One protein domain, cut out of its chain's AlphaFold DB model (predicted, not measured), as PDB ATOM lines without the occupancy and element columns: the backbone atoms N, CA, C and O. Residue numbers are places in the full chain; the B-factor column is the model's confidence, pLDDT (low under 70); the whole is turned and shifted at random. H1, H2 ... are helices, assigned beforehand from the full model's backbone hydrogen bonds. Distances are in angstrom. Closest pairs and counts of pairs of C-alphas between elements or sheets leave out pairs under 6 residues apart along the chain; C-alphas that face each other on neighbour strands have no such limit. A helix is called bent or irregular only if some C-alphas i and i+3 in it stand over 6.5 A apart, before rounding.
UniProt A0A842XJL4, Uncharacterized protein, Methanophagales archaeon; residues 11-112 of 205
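This is residues 11 to 112 of the 205 residues of an uncharacterized protein of Methanophagales archaeon (UniProt A0A842XJL4). One helix, H1, runs through the middle of a compact, crossed pile of helices: H3 and H4 cross on one side of it, H5 and H6 form an arch over the other, and H2 stands across the end of H1 near residue 30. The printed part has 102 residues, 89 of them in six named helices that follow in the order H1 to H6, with no named strand; the class is all helix. The outline is rounded, spanning 33 by 29 by 22 A, with a radius of gyration of the C-alphas of 12.5 A.

H1, residues 16 to 31, is the hub and touches the five other helices. H2, residues 33 to 44, touches it only at the corner, closest at the C-alphas of Leu 29 and Phe 35, 5.7 A. H3, residues 46 to 60, touches H1 with residues 53 to 57 alone, at a steep tilt of 66 degrees; the closest C-alphas, Gly 21 and Leu 57, are 7.0 A apart. H4, residues 63 to 83, touches H1 at a steep tilt of 47 degrees, the same way, with the C-alphas of Gly 21 and Ala 69 closest at 4.1 A. H4 also touches H3, opposite ways, closest at the C-alphas of Glu 50 and Ile 70, 6.4 A. H2 touches H4 about perpendicular, at 83 degrees, closest at the C-alphas of Cys 43 and Asn 78, 5.9 A. H5, residues 86 to 99, touches H1 at a steep tilt of 41 degrees, opposite ways, closest at the C-alphas of Leu 26 and Leu 93, 6.6 A. H6, residues 101 to 111, touches H1 with the C-alphas of Asp 16 and Ala 107 closest at 4.8 A; at 71 degrees they are only just about perpendicular. H4 and H6 are apart. Each O i to N i+4 pair is within hydrogen-bond range in H1 and H4; the counts are 5 of 8 in H2, 7 of 11 in H3, 8 of 10 in H5 and 6 of 7 in H6.

H1 begins at C-alpha 16, (63.425, 85.482, 152.993), and is 22.4 A long. H2 is 18.4 A, H3 21.5 A, H4 30.5 A, H5 20.2 A and H6 15.5 A, ending at C-alpha 111, (64.888, 76.749, 152.457). H2 is irregular, with C-alphas 37 and 40 7.6 A apart; so is H5, with C-alphas 87 and 90 7.3 A apart; H3 only just, with C-alphas 52 and 55 6.7 A apart.

The C-alphas farthest apart, those of Asp 63 and His 87, are 36.2 A apart. The printed part has no cut, and its five links between helices are tight. Its mean pLDDT is 89.1; residues 33 to 37 and residue 46 are under 70.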
ATOM      1  N   GLU A  11      67.122  96.431 154.893       92.75
ATOM      2  CA  GLU A  11      66.733  96.087 153.525       92.75
ATOM      3  C   GLU A  11      67.468  94.858 152.960       92.75
ATOM      4  O   GLU A  11      67.053  94.316 151.928       92.75
ATOM      5  N   TRP A  12      68.551  94.404 153.604       94.12
ATOM      6  CA  TRP A  12      69.233  93.154 153.252       94.12
ATOM      7  C   TRP A  12      68.582  91.920 153.877       94.12
ATOM      8  O   TRP A  12      68.860  90.809 153.441       94.12
ATOM      9  N   ILE A  13      67.698  92.089 154.861       95.69
ATOM     10  CA  ILE A  13      67.028  90.982 155.562       95.69
ATOM     11  C   ILE A  13      65.495  91.088 155.534       95.69
ATOM     12  O   ILE A  13      64.808  90.287 156.152       95.69
ATOM     13  N   GLU A  14      64.937  92.051 154.796       93.50
ATOM     14  CA  GLU A  14      63.485  92.292 154.710       93.50
ATOM     15  C   GLU A  14      62.691  91.183 153.988       93.50
ATOM     16  O   GLU A  14      61.471  91.110 154.121       93.50
ATOM     17  N   LYS A  15      63.364  90.345 153.190       94.62
ATOM     18  CA  LYS A  15      62.771  89.232 152.433       94.62
ATOM     19  C   LYS A  15      63.545  87.950 152.711       94.62
ATOM     20  O   LYS A  15      64.774  87.994 152.737       94.62
ATOM     21  N   ASP A  16      62.846  86.815 152.750       94.19
ATOM     22  CA  ASP A  16      63.425  85.482 152.993       94.19
ATOM     23  C   ASP A  16      64.665  85.201 152.120       94.19
ATOM     24  O   ASP A  16      65.724  84.845 152.629       94.19
ATOM     25  N   ALA A  17      64.583  85.444 150.804       96.19
ATOM     26  CA  ALA A  17      65.703  85.207 149.888       96.19
ATOM     27  C   ALA A  17      66.921  86.095 150.199       96.19
ATOM     28  O   ALA A  17      68.061  85.631 150.153       96.19
ATOM     29  N   LYS A  18      66.688  87.366 150.545       97.69
ATOM     30  CA  LYS A  18      67.757  88.302 150.896       97.69
ATOM     31  C   LYS A  18      68.415  87.916 152.222       97.69
ATOM     32  O   LYS A  18      69.639  87.818 152.276       97.69
ATOM     33  N   ALA A  19      67.608  87.603 153.238       97.50
ATOM     34  CA  ALA A  19      68.081  87.138 154.539       97.50
ATOM     35  C   ALA A  19      68.915  85.854 154.415       97.50
ATOM     36  O   ALA A  19      69.993  85.770 155.002       97.50
ATOM     37  N   LEU A  20      68.495  84.899 153.573       96.69
ATOM     38  CA  LEU A  20      69.301  83.716 153.258       96.69
ATOM     39  C   LEU A  20      70.641  84.095 152.606       96.69
ATOM     40  O   LEU A  20      71.685  83.571 152.989       96.69
ATOM     41  N   GLY A  21      70.628  85.021 151.643       96.69
ATOM     42  CA  GLY A  21      71.839  85.541 151.002       96.69
ATOM     43  C   GLY A  21      72.832  86.148 151.995       96.69
ATOM     44  O   GLY A  21      74.029  85.844 151.944       96.69
ATOM     45  N   VAL A  22      72.333  86.958 152.932       97.12
ATOM     46  CA  VAL A  22      73.123  87.535 154.029       97.12
ATOM     47  C   VAL A  22      73.670  86.442 154.938       97.12
ATOM     48  O   VAL A  22      74.865  86.441 155.219       97.12
ATOM     49  N   TYR A  23      72.838  85.484 155.352       97.12
ATOM     50  CA  TYR A  23      73.257  84.445 156.286       97.12
ATOM     51  C   TYR A  23      74.338  83.531 155.699       97.12
ATOM     52  O   TYR A  23      75.367  83.306 156.330       97.12
ATOM     53  N   ILE A  24      74.179  83.078 154.451       95.12
ATOM     54  CA  ILE A  24      75.211  82.284 153.765       95.12
ATOM     55  C   ILE A  24      76.514  83.079 153.631       95.12
ATOM     56  O   ILE A  24      77.593  82.544 153.882       95.12
ATOM     57  N   THR A  25      76.425  84.367 153.288       94.31
ATOM     58  CA  THR A  25      77.600  85.248 153.219       94.31
ATOM     59  C   THR A  25      78.294  85.353 154.579       94.31
ATOM     60  O   THR A  25      79.509  85.186 154.654       94.31
ATOM     61  N   LEU A  26      77.532  85.554 155.655       94.50
ATOM     62  CA  LEU A  26      78.037  85.614 157.026       94.50
ATOM     63  C   LEU A  26      78.786  84.329 157.400       94.50
ATOM     64  O   LEU A  26      79.936  84.397 157.832       94.50
ATOM     65  N   LEU A  27      78.186  83.158 157.159       94.00
ATOM     66  CA  LEU A  27      78.811  81.862 157.439       94.00
ATOM     67  C   LEU A  27      80.116  81.668 156.651       94.00
ATOM     68  O   LEU A  27      81.114  81.192 157.197       94.00
ATOM     69  N   MET A  28      80.145  82.066 155.375       91.06
ATOM     70  CA  MET A  28      81.357  81.993 154.556       91.06
ATOM     71  C   MET A  28      82.490  82.843 155.124       91.06
ATOM     72  O   MET A  28      83.615  82.353 155.237       91.06
ATOM     73  N   LEU A  29      82.196  84.097 155.478       89.62
ATOM     74  CA  LEU A  29      83.185  85.032 156.013       89.62
ATOM     75  C   LEU A  29      83.708  84.570 157.371       89.62
ATOM     76  O   LEU A  29      84.908  84.644 157.622       89.62
ATOM     77  N   ARG A  30      82.820  84.033 158.210       89.25
ATOM     78  CA  ARG A  30      83.146  83.602 159.568       89.25
ATOM     79  C   ARG A  30      84.020  82.354 159.614       89.25
ATOM     80  O   ARG A  30      84.922  82.262 160.443       89.25
ATOM     81  N   PHE A  31      83.739  81.354 158.784       88.62
ATOM     82  CA  PHE A  31      84.344  80.028 158.955       88.62
ATOM     83  C   PHE A  31      85.449  79.701 157.955       88.62
ATOM     84  O   PHE A  31      86.185  78.733 158.150       88.62
ATOM     85  N   ARG A  32      85.617  80.483 156.886       78.81
ATOM     86  CA  ARG A  32      86.651  80.201 155.887       78.81
ATOM     87  C   ARG A  32      87.817  81.171 156.044       78.81
ATOM     88  O   ARG A  32      87.773  82.295 155.563       78.81
ATOM     89  N   VAL A  33      88.915  80.673 156.613       57.72
ATOM     90  CA  VAL A  33      90.154  81.431 156.904       57.72
ATOM     91  C   VAL A  33      90.726  82.172 155.686       57.72
ATOM     92  O   VAL A  33      91.217  83.290 155.814       57.72
ATOM     93  N   ARG A  34      90.639  81.588 154.479       61.91
ATOM     94  CA  ARG A  34      91.059  82.301 153.257       61.91
ATOM     95  C   ARG A  34      90.135  83.468 152.935       61.91
ATOM     96  O   ARG A  34      90.604  84.513 152.519       61.91
ATOM     97  N   PHE A  35      88.832  83.309 153.169       59.75
ATOM     98  CA  PHE A  35      87.883  84.375 152.884       59.75
ATOM     99  C   PHE A  35      88.141  85.569 153.777       59.75
ATOM    100  O   PHE A  35      88.162  86.648 153.216       59.75
ATOM    101  N   SER A  36      88.437  85.397 155.074       59.84
ATOM    102  CA  SER A  36      88.772  86.520 155.965       59.84
ATOM    103  C   SER A  36      89.959  87.351 155.455       59.84
ATOM    104  O   SER A  36      89.890  88.578 155.431       59.84
ATOM    105  N   THR A  37      91.027  86.715 154.970       62.69
ATOM    106  CA  THR A  37      92.180  87.440 154.407       62.69
ATOM    107  C   THR A  37      91.915  87.991 153.004       62.69
ATOM    108  O   THR A  37      92.490  89.010 152.628       62.69
ATOM    109  N   ASP A  38      91.012  87.358 152.253       70.62
ATOM    110  CA  ASP A  38      90.645  87.738 150.888       70.62
ATOM    111  C   ASP A  38      89.457  88.722 150.836       70.62
ATOM    112  O   ASP A  38      89.095  89.160 149.745       70.62
ATOM    113  N   ILE A  39      88.848  89.109 151.973       72.81
ATOM    114  CA  ILE A  39      87.652  89.984 152.023       72.81
ATOM    115  C   ILE A  39      87.838  91.254 151.170       72.81
ATOM    116  O   ILE A  39      86.959  91.549 150.352       72.81
ATOM    117  N   PRO A  40      88.968  91.990 151.253       71.38
ATOM    118  CA  PRO A  40      89.164  93.175 150.419       71.38
ATOM    119  C   PRO A  40      89.244  92.860 148.918       71.38
ATOM    120  O   PRO A  40      88.829  93.678 148.101       71.38
ATOM    121  N   VAL A  41      89.768  91.690 148.538       73.88
ATOM    122  CA  VAL A  41      89.846  91.238 147.137       73.88
ATOM    123  C   VAL A  41      88.457  90.858 146.628       73.88
ATOM    124  O   VAL A  41      88.055  91.296 145.552       73.88
ATOM    125  N   LEU A  42      87.687  90.130 147.441       70.00
ATOM    126  CA  LEU A  42      86.306  89.740 147.150       70.00
ATOM    127  C   LEU A  42      85.388  90.946 146.914       70.00
ATOM    128  O   LEU A  42      84.476  90.854 146.096       70.00
ATOM    129  N   CYS A  43      85.644  92.076 147.579       72.19
ATOM    130  CA  CYS A  43      84.892  93.320 147.367       72.19
ATOM    131  C   CYS A  43      85.320  94.094 146.116       72.19
ATOM    132  O   CYS A  43      84.510  94.799 145.522       72.19
ATOM    133  N   ARG A  44      86.594  93.997 145.712       71.25
ATOM    134  CA  ARG A  44      87.105  94.691 144.518       71.25
ATOM    135  C   ARG A  44      86.622  94.042 143.226       71.25
ATOM    136  O   ARG A  44      86.407  94.739 142.239       71.25
ATOM    137  N   GLU A  45      86.451  92.726 143.233       77.44
ATOM    138  CA  GLU A  45      86.006  91.960 142.074       77.44
ATOM    139  C   GLU A  45      84.565  91.479 142.273       77.44
ATOM    140  O   GLU A  45      84.325  90.369 142.745       77.44
ATOM    141  N   GLU A  46      83.582  92.294 141.870       68.50
ATOM    142  CA  GLU A  46      82.153  91.966 142.029       68.50
ATOM    143  C   GLU A  46      81.769  90.575 141.498       68.50
ATOM    144  O   GLU A  46      80.922  89.898 142.088       68.50
ATOM    145  N   GLY A  47      82.385  90.142 140.392       77.69
ATOM    146  CA  GLY A  47      82.140  88.828 139.796       77.69
ATOM    147  C   GLY A  47      82.709  87.668 140.616       77.69
ATOM    148  O   GLY A  47      82.166  86.564 140.563       77.69
ATOM    149  N   LEU A  48      83.759  87.906 141.409       81.00
ATOM    150  CA  LEU A  48      84.392  86.884 142.239       81.00
ATOM    151  C   LEU A  48      83.453  86.473 143.375       81.00
ATOM    152  O   LEU A  48      83.209  85.283 143.559       81.00
ATOM    153  N   MET A  49      82.878  87.437 144.102       81.50
ATOM    154  CA  MET A  49      81.952  87.120 145.192       81.50
ATOM    155  C   MET A  49      80.678  86.447 144.681       81.50
ATOM    156  O   MET A  49      80.234  85.449 145.248       81.50
ATOM    157  N   GLU A  50      80.114  86.934 143.573       87.44
ATOM    158  CA  GLU A  50      78.967  86.279 142.944       87.44
ATOM    159  C   GLU A  50      79.290  84.828 142.563       87.44
ATOM    160  O   GLU A  50      78.532  83.922 142.911       87.44
ATOM    161  N   ALA A  51      80.439  84.578 141.926       86.06
ATOM    162  CA  ALA A  51      80.873  83.230 141.565       86.06
ATOM    163  C   ALA A  51      81.081  82.315 142.785       86.06
ATOM    164  O   ALA A  51      80.953  81.096 142.667       86.06
ATOM    165  N   ARG A  52      81.383  82.883 143.960       85.69
ATOM    166  CA  ARG A  52      81.510  82.142 145.220       85.69
ATOM    167  C   ARG A  52      80.163  81.860 145.879       85.69
ATOM    168  O   ARG A  52      79.983  80.751 146.363       85.69
ATOM    169  N   LEU A  53      79.235  82.815 145.896       87.75
ATOM    170  CA  LEU A  53      77.921  82.664 146.538       87.75
ATOM    171  C   LEU A  53      76.950  81.822 145.711       87.75
ATOM    172  O   LEU A  53      76.231  80.976 146.247       87.75
ATOM    173  N   LYS A  54      76.921  82.065 144.398       91.12
ATOM    174  CA  LYS A  54      75.914  81.525 143.485       91.12
ATOM    175  C   LYS A  54      75.788  80.001 143.532       91.12
ATOM    176  O   LYS A  54      74.648  79.553 143.611       91.12
ATOM    177  N   PRO A  55      76.872  79.195 143.525       88.31
ATOM    178  CA  PRO A  55      76.748  77.737 143.548       88.31
ATOM    179  C   PRO A  55      75.975  77.216 144.757       88.31
ATOM    180  O   PRO A  55      75.273  76.220 144.645       88.31
ATOM    181  N   TYR A  56      76.070  77.901 145.896       86.56
ATOM    182  CA  TYR A  56      75.407  77.470 147.117       86.56
ATOM    183  C   TYR A  56      73.990  78.005 147.241       86.56
ATOM    184  O   TYR A  56      73.081  77.269 147.605       86.56
ATOM    185  N   LEU A  57      73.775  79.276 146.902       93.06
ATOM    186  CA  LEU A  57      72.427  79.840 146.907       93.06
ATOM    187  C   LEU A  57      71.540  79.176 145.846       93.06
ATOM    188  O   LEU A  57      70.340  79.044 146.065       93.06
ATOM    189  N   ALA A  58      72.120  78.704 144.737       92.88
ATOM    190  CA  ALA A  58      71.403  77.981 143.687       92.88
ATOM    191  C   ALA A  58      70.879  76.598 144.122       92.88
ATOM    192  O   ALA A  58      70.013  76.050 143.442       92.88
ATOM    193  N   ILE A  59      71.361  76.052 145.247       87.94
ATOM    194  CA  ILE A  59      70.787  74.845 145.868       87.94
ATOM    195  C   ILE A  59      69.372  75.155 146.380       87.94
ATOM    196  O   ILE A  59      68.456  74.353 146.227       87.94
ATOM    197  N   PHE A  60      69.185  76.353 146.938       89.00
ATOM    198  CA  PHE A  60      67.962  76.767 147.627       89.00
ATOM    199  C   PHE A  60      67.011  77.596 146.758       89.00
ATOM    200  O   PHE A  60      65.794  77.581 146.955       89.00
ATOM    201  N   LEU A  61      67.566  78.381 145.833       93.69
ATOM    202  CA  LEU A  61      66.871  79.457 145.135       93.69
ATOM    203  C   LEU A  61      67.083  79.386 143.625       93.69
ATOM    204  O   LEU A  61      68.128  78.968 143.134       93.69
ATOM    205  N   LYS A  62      66.095  79.888 142.879       92.56
ATOM    206  CA  LYS A  62      66.139  80.026 141.417       92.56
ATOM    207  C   LYS A  62      65.768  81.447 140.992       92.56
ATOM    208  O   LYS A  62      65.159  82.197 141.762       92.56
ATOM    209  N   ASP A  63      66.151  81.794 139.767       93.69
ATOM    210  CA  ASP A  63      65.724  82.992 139.039       93.69
ATOM    211  C   ASP A  63      65.851  84.298 139.846       93.69
ATOM    212  O   ASP A  63      66.934  84.638 140.326       93.69
ATOM    213  N   GLU A  64      64.753  85.048 139.990       94.19
ATOM    214  CA  GLU A  64      64.725  86.339 140.683       94.19
ATOM    215  C   GLU A  64      65.184  86.226 142.136       94.19
ATOM    216  O   GLU A  64      66.005  87.020 142.581       94.19
ATOM    217  N   LYS A  65      64.717  85.207 142.870       96.31
ATOM    218  CA  LYS A  65      65.078  85.043 144.283       96.31
ATOM    219  C   LYS A  65      66.573  84.794 144.451       96.31
ATOM    220  O   LYS A  65      67.181  85.326 145.374       96.31
ATOM    221  N   LEU A  66      67.172  84.018 143.544       96.50
ATOM    222  CA  LEU A  66      68.618  83.797 143.538       96.50
ATOM    223  C   LEU A  66      69.372  85.112 143.299       96.50
ATOM    224  O   LEU A  66      70.349  85.388 143.994       96.50
ATOM    225  N   ARG A  67      68.903  85.948 142.361       95.44
ATOM    226  CA  ARG A  67      69.487  87.275 142.112       95.44
ATOM    227  C   ARG A  67      69.362  88.199 143.324       95.44
ATOM    228  O   ARG A  67      70.350  88.829 143.690       95.44
ATOM    229  N   GLU A  68      68.198  88.242 143.971       96.62
ATOM    230  CA  GLU A  68      67.980  89.033 145.190       96.62
ATOM    231  C   GLU A  68      68.908  88.591 146.334       96.62
ATOM    232  O   GLU A  68      69.518  89.437 146.989       96.62
ATOM    233  N   ALA A  69      69.060  87.281 146.546       97.38
ATOM    234  CA  ALA A  69      69.934  86.723 147.575       97.38
ATOM    235  C   ALA A  69      71.411  87.072 147.338       97.38
ATOM    236  O   ALA A  69      72.104  87.520 148.252       97.38
ATOM    237  N   ILE A  70      71.889  86.919 146.098       95.81
ATOM    238  CA  ILE A  70      73.259  87.286 145.715       95.81
ATOM    239  C   ILE A  70      73.484  88.788 145.917       95.81
ATOM    240  O   ILE A  70      74.500  89.182 146.489       95.81
ATOM    241  N   ALA A  71      72.543  89.629 145.481       95.44
ATOM    242  CA  ALA A  71      72.649  91.078 145.624       95.44
ATOM    243  C   ALA A  71      72.703  91.510 147.099       95.44
ATOM    244  O   ALA A  71      73.536  92.340 147.456       95.44
ATOM    245  N   ALA A  72      71.871  90.914 147.960       96.81
ATOM    246  CA  ALA A  72      71.888  91.183 149.397       96.81
ATOM    247  C   ALA A  72      73.205  90.738 150.053       96.81
ATOM    248  O   ALA A  72      73.807  91.514 150.791       96.81
ATOM    249  N   GLY A  73      73.701  89.539 149.725       94.88
ATOM    250  CA  GLY A  73      74.992  89.047 150.215       94.88
ATOM    251  C   GLY A  73      76.166  89.944 149.807       94.88
ATOM    252  O   GLY A  73      77.002  90.294 150.640       94.88
ATOM    253  N   LYS A  74      76.196  90.399 148.546       93.06
ATOM    254  CA  LYS A  74      77.193  91.370 148.060       93.06
ATOM    255  C   LYS A  74      77.083  92.720 148.772       93.06
ATOM    256  O   LYS A  74      78.103  93.281 149.163       93.06
ATOM    257  N   GLY A  75      75.864  93.238 148.942       93.56
ATOM    258  CA  GLY A  75      75.611  94.500 149.641       93.56
ATOM    259  C   GLY A  75      76.116  94.464 151.081       93.56
ATOM    260  O   GLY A  75      76.881  95.339 151.486       93.56
ATOM    261  N   PHE A  76      75.779  93.396 151.804       94.31
ATOM    262  CA  PHE A  76      76.267  93.145 153.155       94.31
ATOM    263  C   PHE A  76      77.801  93.068 153.221       94.31
ATOM    264  O   PHE A  76      78.411  93.757 154.036       94.31
ATOM    265  N   LEU A  77      78.437  92.286 152.341       91.44
ATOM    266  CA  LEU A  77      79.896  92.164 152.295       91.44
ATOM    267  C   LEU A  77      80.583  93.523 152.061       91.44
ATOM    268  O   LEU A  77      81.531  93.872 152.763       91.44
ATOM    269  N   ASN A  78      80.096  94.298 151.090       90.44
ATOM    270  CA  ASN A  78      80.658  95.610 150.771       90.44
ATOM    271  C   ASN A  78      80.535  96.582 151.950       90.44
ATOM    272  O   ASN A  78      81.468  97.335 152.236       90.44
ATOM    273  N   ALA A  79      79.403  96.553 152.653       92.00
ATOM    274  CA  ALA A  79      79.210  97.361 153.846       92.00
ATOM    275  C   ALA A  79      80.130  96.930 154.995       92.00
ATOM    276  O   ALA A  79      80.738  97.794 155.624       92.00
ATOM    277  N   LEU A  80      80.310  95.622 155.212       91.38
ATOM    278  CA  LEU A  80      81.239  95.099 156.215       91.38
ATOM    279  C   LEU A  80      82.653  95.653 155.999       91.38
ATOM    280  O   LEU A  80      83.245  96.186 156.932       91.38
ATOM    281  N   VAL A  81      83.167  95.606 154.764       88.88
ATOM    282  CA  VAL A  81      84.505  96.141 154.434       88.88
ATOM    283  C   VAL A  81      84.594  97.652 154.565       88.88
ATOM    284  O   VAL A  81      85.637  98.181 154.938       88.88
ATOM    285  N   THR A  82      83.519  98.356 154.225       90.31
ATOM    286  CA  THR A  82      83.503  99.822 154.265       90.31
ATOM    287  C   THR A  82      83.480 100.345 155.700       90.31
ATOM    288  O   THR A  82      84.088 101.374 155.987       90.31
ATOM    289  N   HIS A  83      82.776  99.652 156.596       90.75
ATOM    290  CA  HIS A  83      82.453 100.160 157.929       90.75
ATOM    291  C   HIS A  83      83.162  99.447 159.079       90.75
ATOM    292  O   HIS A  83      83.068  99.918 160.208       90.75
ATOM    293  N   THR A  84      83.852  98.337 158.820       89.06
ATOM    294  CA  THR A  84      84.507  97.544 159.865       89.06
ATOM    295  C   THR A  84      85.972  97.347 159.523       89.06
ATOM    296  O   THR A  84      86.334  97.121 158.368       89.06
ATOM    297  N   SER A  85      86.844  97.432 160.522       87.12
ATOM    298  CA  SER A  85      88.251  97.114 160.318       87.12
ATOM    299  C   SER A  85      88.489  95.600 160.407       87.12
ATOM    300  O   SER A  85      87.758  94.869 161.069       87.12
ATOM    301  N   PHE A  86      89.546  95.103 159.759       83.69
ATOM    302  CA  PHE A  86      89.806  93.658 159.668       83.69
ATOM    303  C   PHE A  86      89.870  92.936 161.028       83.69
ATOM    304  O   PHE A  86      89.417  91.801 161.140       83.69
ATOM    305  N   HIS A  87      90.413  93.584 162.063       85.38
ATOM    306  CA  HIS A  87      90.550  92.980 163.394       85.38
ATOM    307  C   HIS A  87      89.221  92.873 164.156       85.38
ATOM    308  O   HIS A  87      89.125  92.080 165.087       85.38
ATOM    309  N   GLU A  88      88.201  93.624 163.737       89.88
ATOM    310  CA  GLU A  88      86.866  93.650 164.344       89.88
ATOM    311  C   GLU A  88      85.873  92.742 163.606       89.88
ATOM    312  O   GLU A  88      84.766  92.520 164.091       89.88
ATOM    313  N   TYR A  89      86.238  92.195 162.438       88.19
ATOM    314  CA  TYR A  89      85.322  91.401 161.612       88.19
ATOM    315  C   TYR A  89      84.668  90.255 162.373       88.19
ATOM    316  O   TYR A  89      83.473  90.040 162.226       88.19
ATOM    317  N   GLU A  90      85.423  89.532 163.194       88.56
ATOM    318  CA  GLU A  90      84.886  88.400 163.949       88.56
ATOM    319  C   GLU A  90      83.793  88.817 164.937       88.56
ATOM    320  O   GLU A  90      82.726  88.205 164.976       88.56
ATOM    321  N   GLU A  91      84.038  89.885 165.692       91.56
ATOM    322  CA  GLU A  91      83.094  90.421 166.675       91.56
ATOM    323  C   GLU A  91      81.856  91.016 165.998       91.56
ATOM    324  O   GLU A  91      80.724  90.785 166.427       91.56
ATOM    325  N   VAL A  92      82.053  91.732 164.893       93.25
ATOM    326  CA  VAL A  92      80.964  92.317 164.110       93.25
ATOM    327  C   VAL A  92      80.095  91.243 163.462       93.25
ATOM    328  O   VAL A  92      78.870  91.332 163.533       93.25
ATOM    329  N   LEU A  93      80.694  90.212 162.859       93.75
ATOM    330  CA  LEU A  93      79.949  89.092 162.280       93.75
ATOM    331  C   LEU A  93      79.141  88.357 163.355       93.75
ATOM    332  O   LEU A  93      77.984  88.019 163.110       93.75
ATOM    333  N   ASP A  94      79.715  88.158 164.545       93.75
ATOM    334  CA  ASP A  94      79.004  87.551 165.674       93.75
ATOM    335  C   ASP A  94      77.839  88.410 166.160       93.75
ATOM    336  O   ASP A  94      76.736  87.903 166.352       93.75
ATOM    337  N   THR A  95      78.058  89.718 166.279       94.56
ATOM    338  CA  THR A  95      77.023  90.675 166.678       94.56
ATOM    339  C   THR A  95      75.853  90.659 165.696       94.56
ATOM    340  O   THR A  95      74.701  90.586 166.117       94.56
ATOM    341  N   ILE A  96      76.127  90.661 164.387       94.31
ATOM    342  CA  ILE A  96      75.090  90.602 163.346       94.31
ATOM    343  C   ILE A  96      74.312  89.289 163.421       94.31
ATOM    344  O   ILE A  96      73.081  89.315 163.391       94.31
ATOM    345  N   GLU A  97      75.008  88.152 163.522       95.19
ATOM    346  CA  GLU A  97      74.355  86.844 163.629       95.19
ATOM    347  C   GLU A  97      73.433  86.813 164.848       95.19
ATOM    348  O   GLU A  97      72.272  86.454 164.710       95.19
ATOM    349  N   MET A  98      73.909  87.267 166.010       95.62
ATOM    350  CA  MET A  98      73.156  87.262 167.266       95.62
ATOM    351  C   MET A  98      71.997  88.265 167.308       95.62
ATOM    352  O   MET A  98      70.980  88.001 167.950       95.62
ATOM    353  N   ASP A  99      72.135  89.436 166.686       94.50
ATOM    354  CA  ASP A  99      71.101  90.475 166.713       94.50
ATOM    355  C   ASP A  99      69.955  90.197 165.741       94.50
ATOM    356  O   ASP A  99      68.817  90.592 166.003       94.50
ATOM    357  N   PHE A 100      70.238  89.487 164.649       95.50
ATOM    358  CA  PHE A 100      69.250  89.141 163.630       95.50
ATOM    359  C   PHE A 100      68.964  87.642 163.551       95.50
ATOM    360  O   PHE A 100      68.310  87.205 162.603       95.50
ATOM    361  N   TYR A 101      69.411  86.871 164.547       96.62
ATOM    362  CA  TYR A 101      69.404  85.411 164.511       96.62
ATOM    363  C   TYR A 101      68.050  84.832 164.118       96.62
ATOM    364  O   TYR A 101      67.985  84.076 163.160       96.62
ATOM    365  N   GLU A 102      66.965  85.248 164.777       96.75
ATOM    366  CA  GLU A 102      65.620  84.724 164.500       96.75
ATOM    367  C   GLU A 102      65.192  84.945 163.039       96.75
ATOM    368  O   GLU A 102      64.646  84.045 162.408       96.75
ATOM    369  N   ILE A 103      65.513  86.105 162.453       96.81
ATOM    370  CA  ILE A 103      65.184  86.406 161.049       96.81
ATOM    371  C   ILE A 103      66.017  85.528 160.107       96.81
ATOM    372  O   ILE A 103      65.495  84.975 159.136       96.81
ATOM    373  N   LEU A 104      67.317  85.395 160.384       97.25
ATOM    374  CA  LEU A 104      68.233  84.592 159.571       97.25
ATOM    375  C   LEU A 104      67.892  83.098 159.662       97.25
ATOM    376  O   LEU A 104      67.880  82.403 158.645       97.25
ATOM    377  N   LYS A 105      67.561  82.624 160.864       97.25
ATOM    378  CA  LYS A 105      67.099  81.272 161.177       97.25
ATOM    379  C   LYS A 105      65.819  80.939 160.429       97.25
ATOM    380  O   LYS A 105      65.792  79.940 159.712       97.25
ATOM    381  N   ASP A 106      64.791  81.775 160.545       97.06
ATOM    382  CA  ASP A 106      63.509  81.550 159.876       97.06
ATOM    383  C   ASP A 106      63.677  81.496 158.356       97.06
ATOM    384  O   ASP A 106      63.141  80.600 157.697       97.06
ATOM    385  N   ALA A 107      64.462  82.418 157.793       96.44
ATOM    386  CA  ALA A 107      64.783  82.411 156.372       96.44
ATOM    387  C   ALA A 107      65.523  81.127 155.966       96.44
ATOM    388  O   ALA A 107      65.169  80.503 154.969       96.44
ATOM    389  N   TYR A 108      66.517  80.697 156.748       96.56
ATOM    390  CA  TYR A 108      67.287  79.488 156.469       96.56
ATOM    391  C   TYR A 108      66.423  78.224 156.494       96.56
ATOM    392  O   TYR A 108      66.408  77.458 155.530       96.56
ATOM    393  N   LEU A 109      65.652  78.022 157.567       95.56
ATOM    394  CA  LEU A 109      64.851  76.814 157.770       95.56
ATOM    395  C   LEU A 109      63.736  76.650 156.733       95.56
ATOM    396  O   LEU A 109      63.395  75.520 156.385       95.56
ATOM    397  N   ARG A 110      63.203  77.748 156.180       94.19
ATOM    398  CA  ARG A 110      62.248  77.707 155.055       94.19
ATOM    399  C   ARG A 110      62.844  77.137 153.773       94.19
ATOM    400  O   ARG A 110      62.097  76.675 152.913       94.19
ATOM    401  N   HIS A 111      64.163  77.207 153.634       92.69
ATOM    402  CA  HIS A 111      64.888  76.749 152.457       92.69
ATOM    403  C   HIS A 111      65.560  75.385 152.641       92.69
ATOM    404  O   HIS A 111      65.983  74.803 151.645       92.69
ATOM    405  N   VAL A 112      65.603  74.837 153.862       92.50
ATOM    406  CA  VAL A 112      66.046  73.455 154.104       92.50
ATOM    407  C   VAL A 112      65.183  72.496 153.284       92.50
ATOM    408  O   VAL A 112      63.960  72.419 153.447       92.50
TER     409      VAL A 112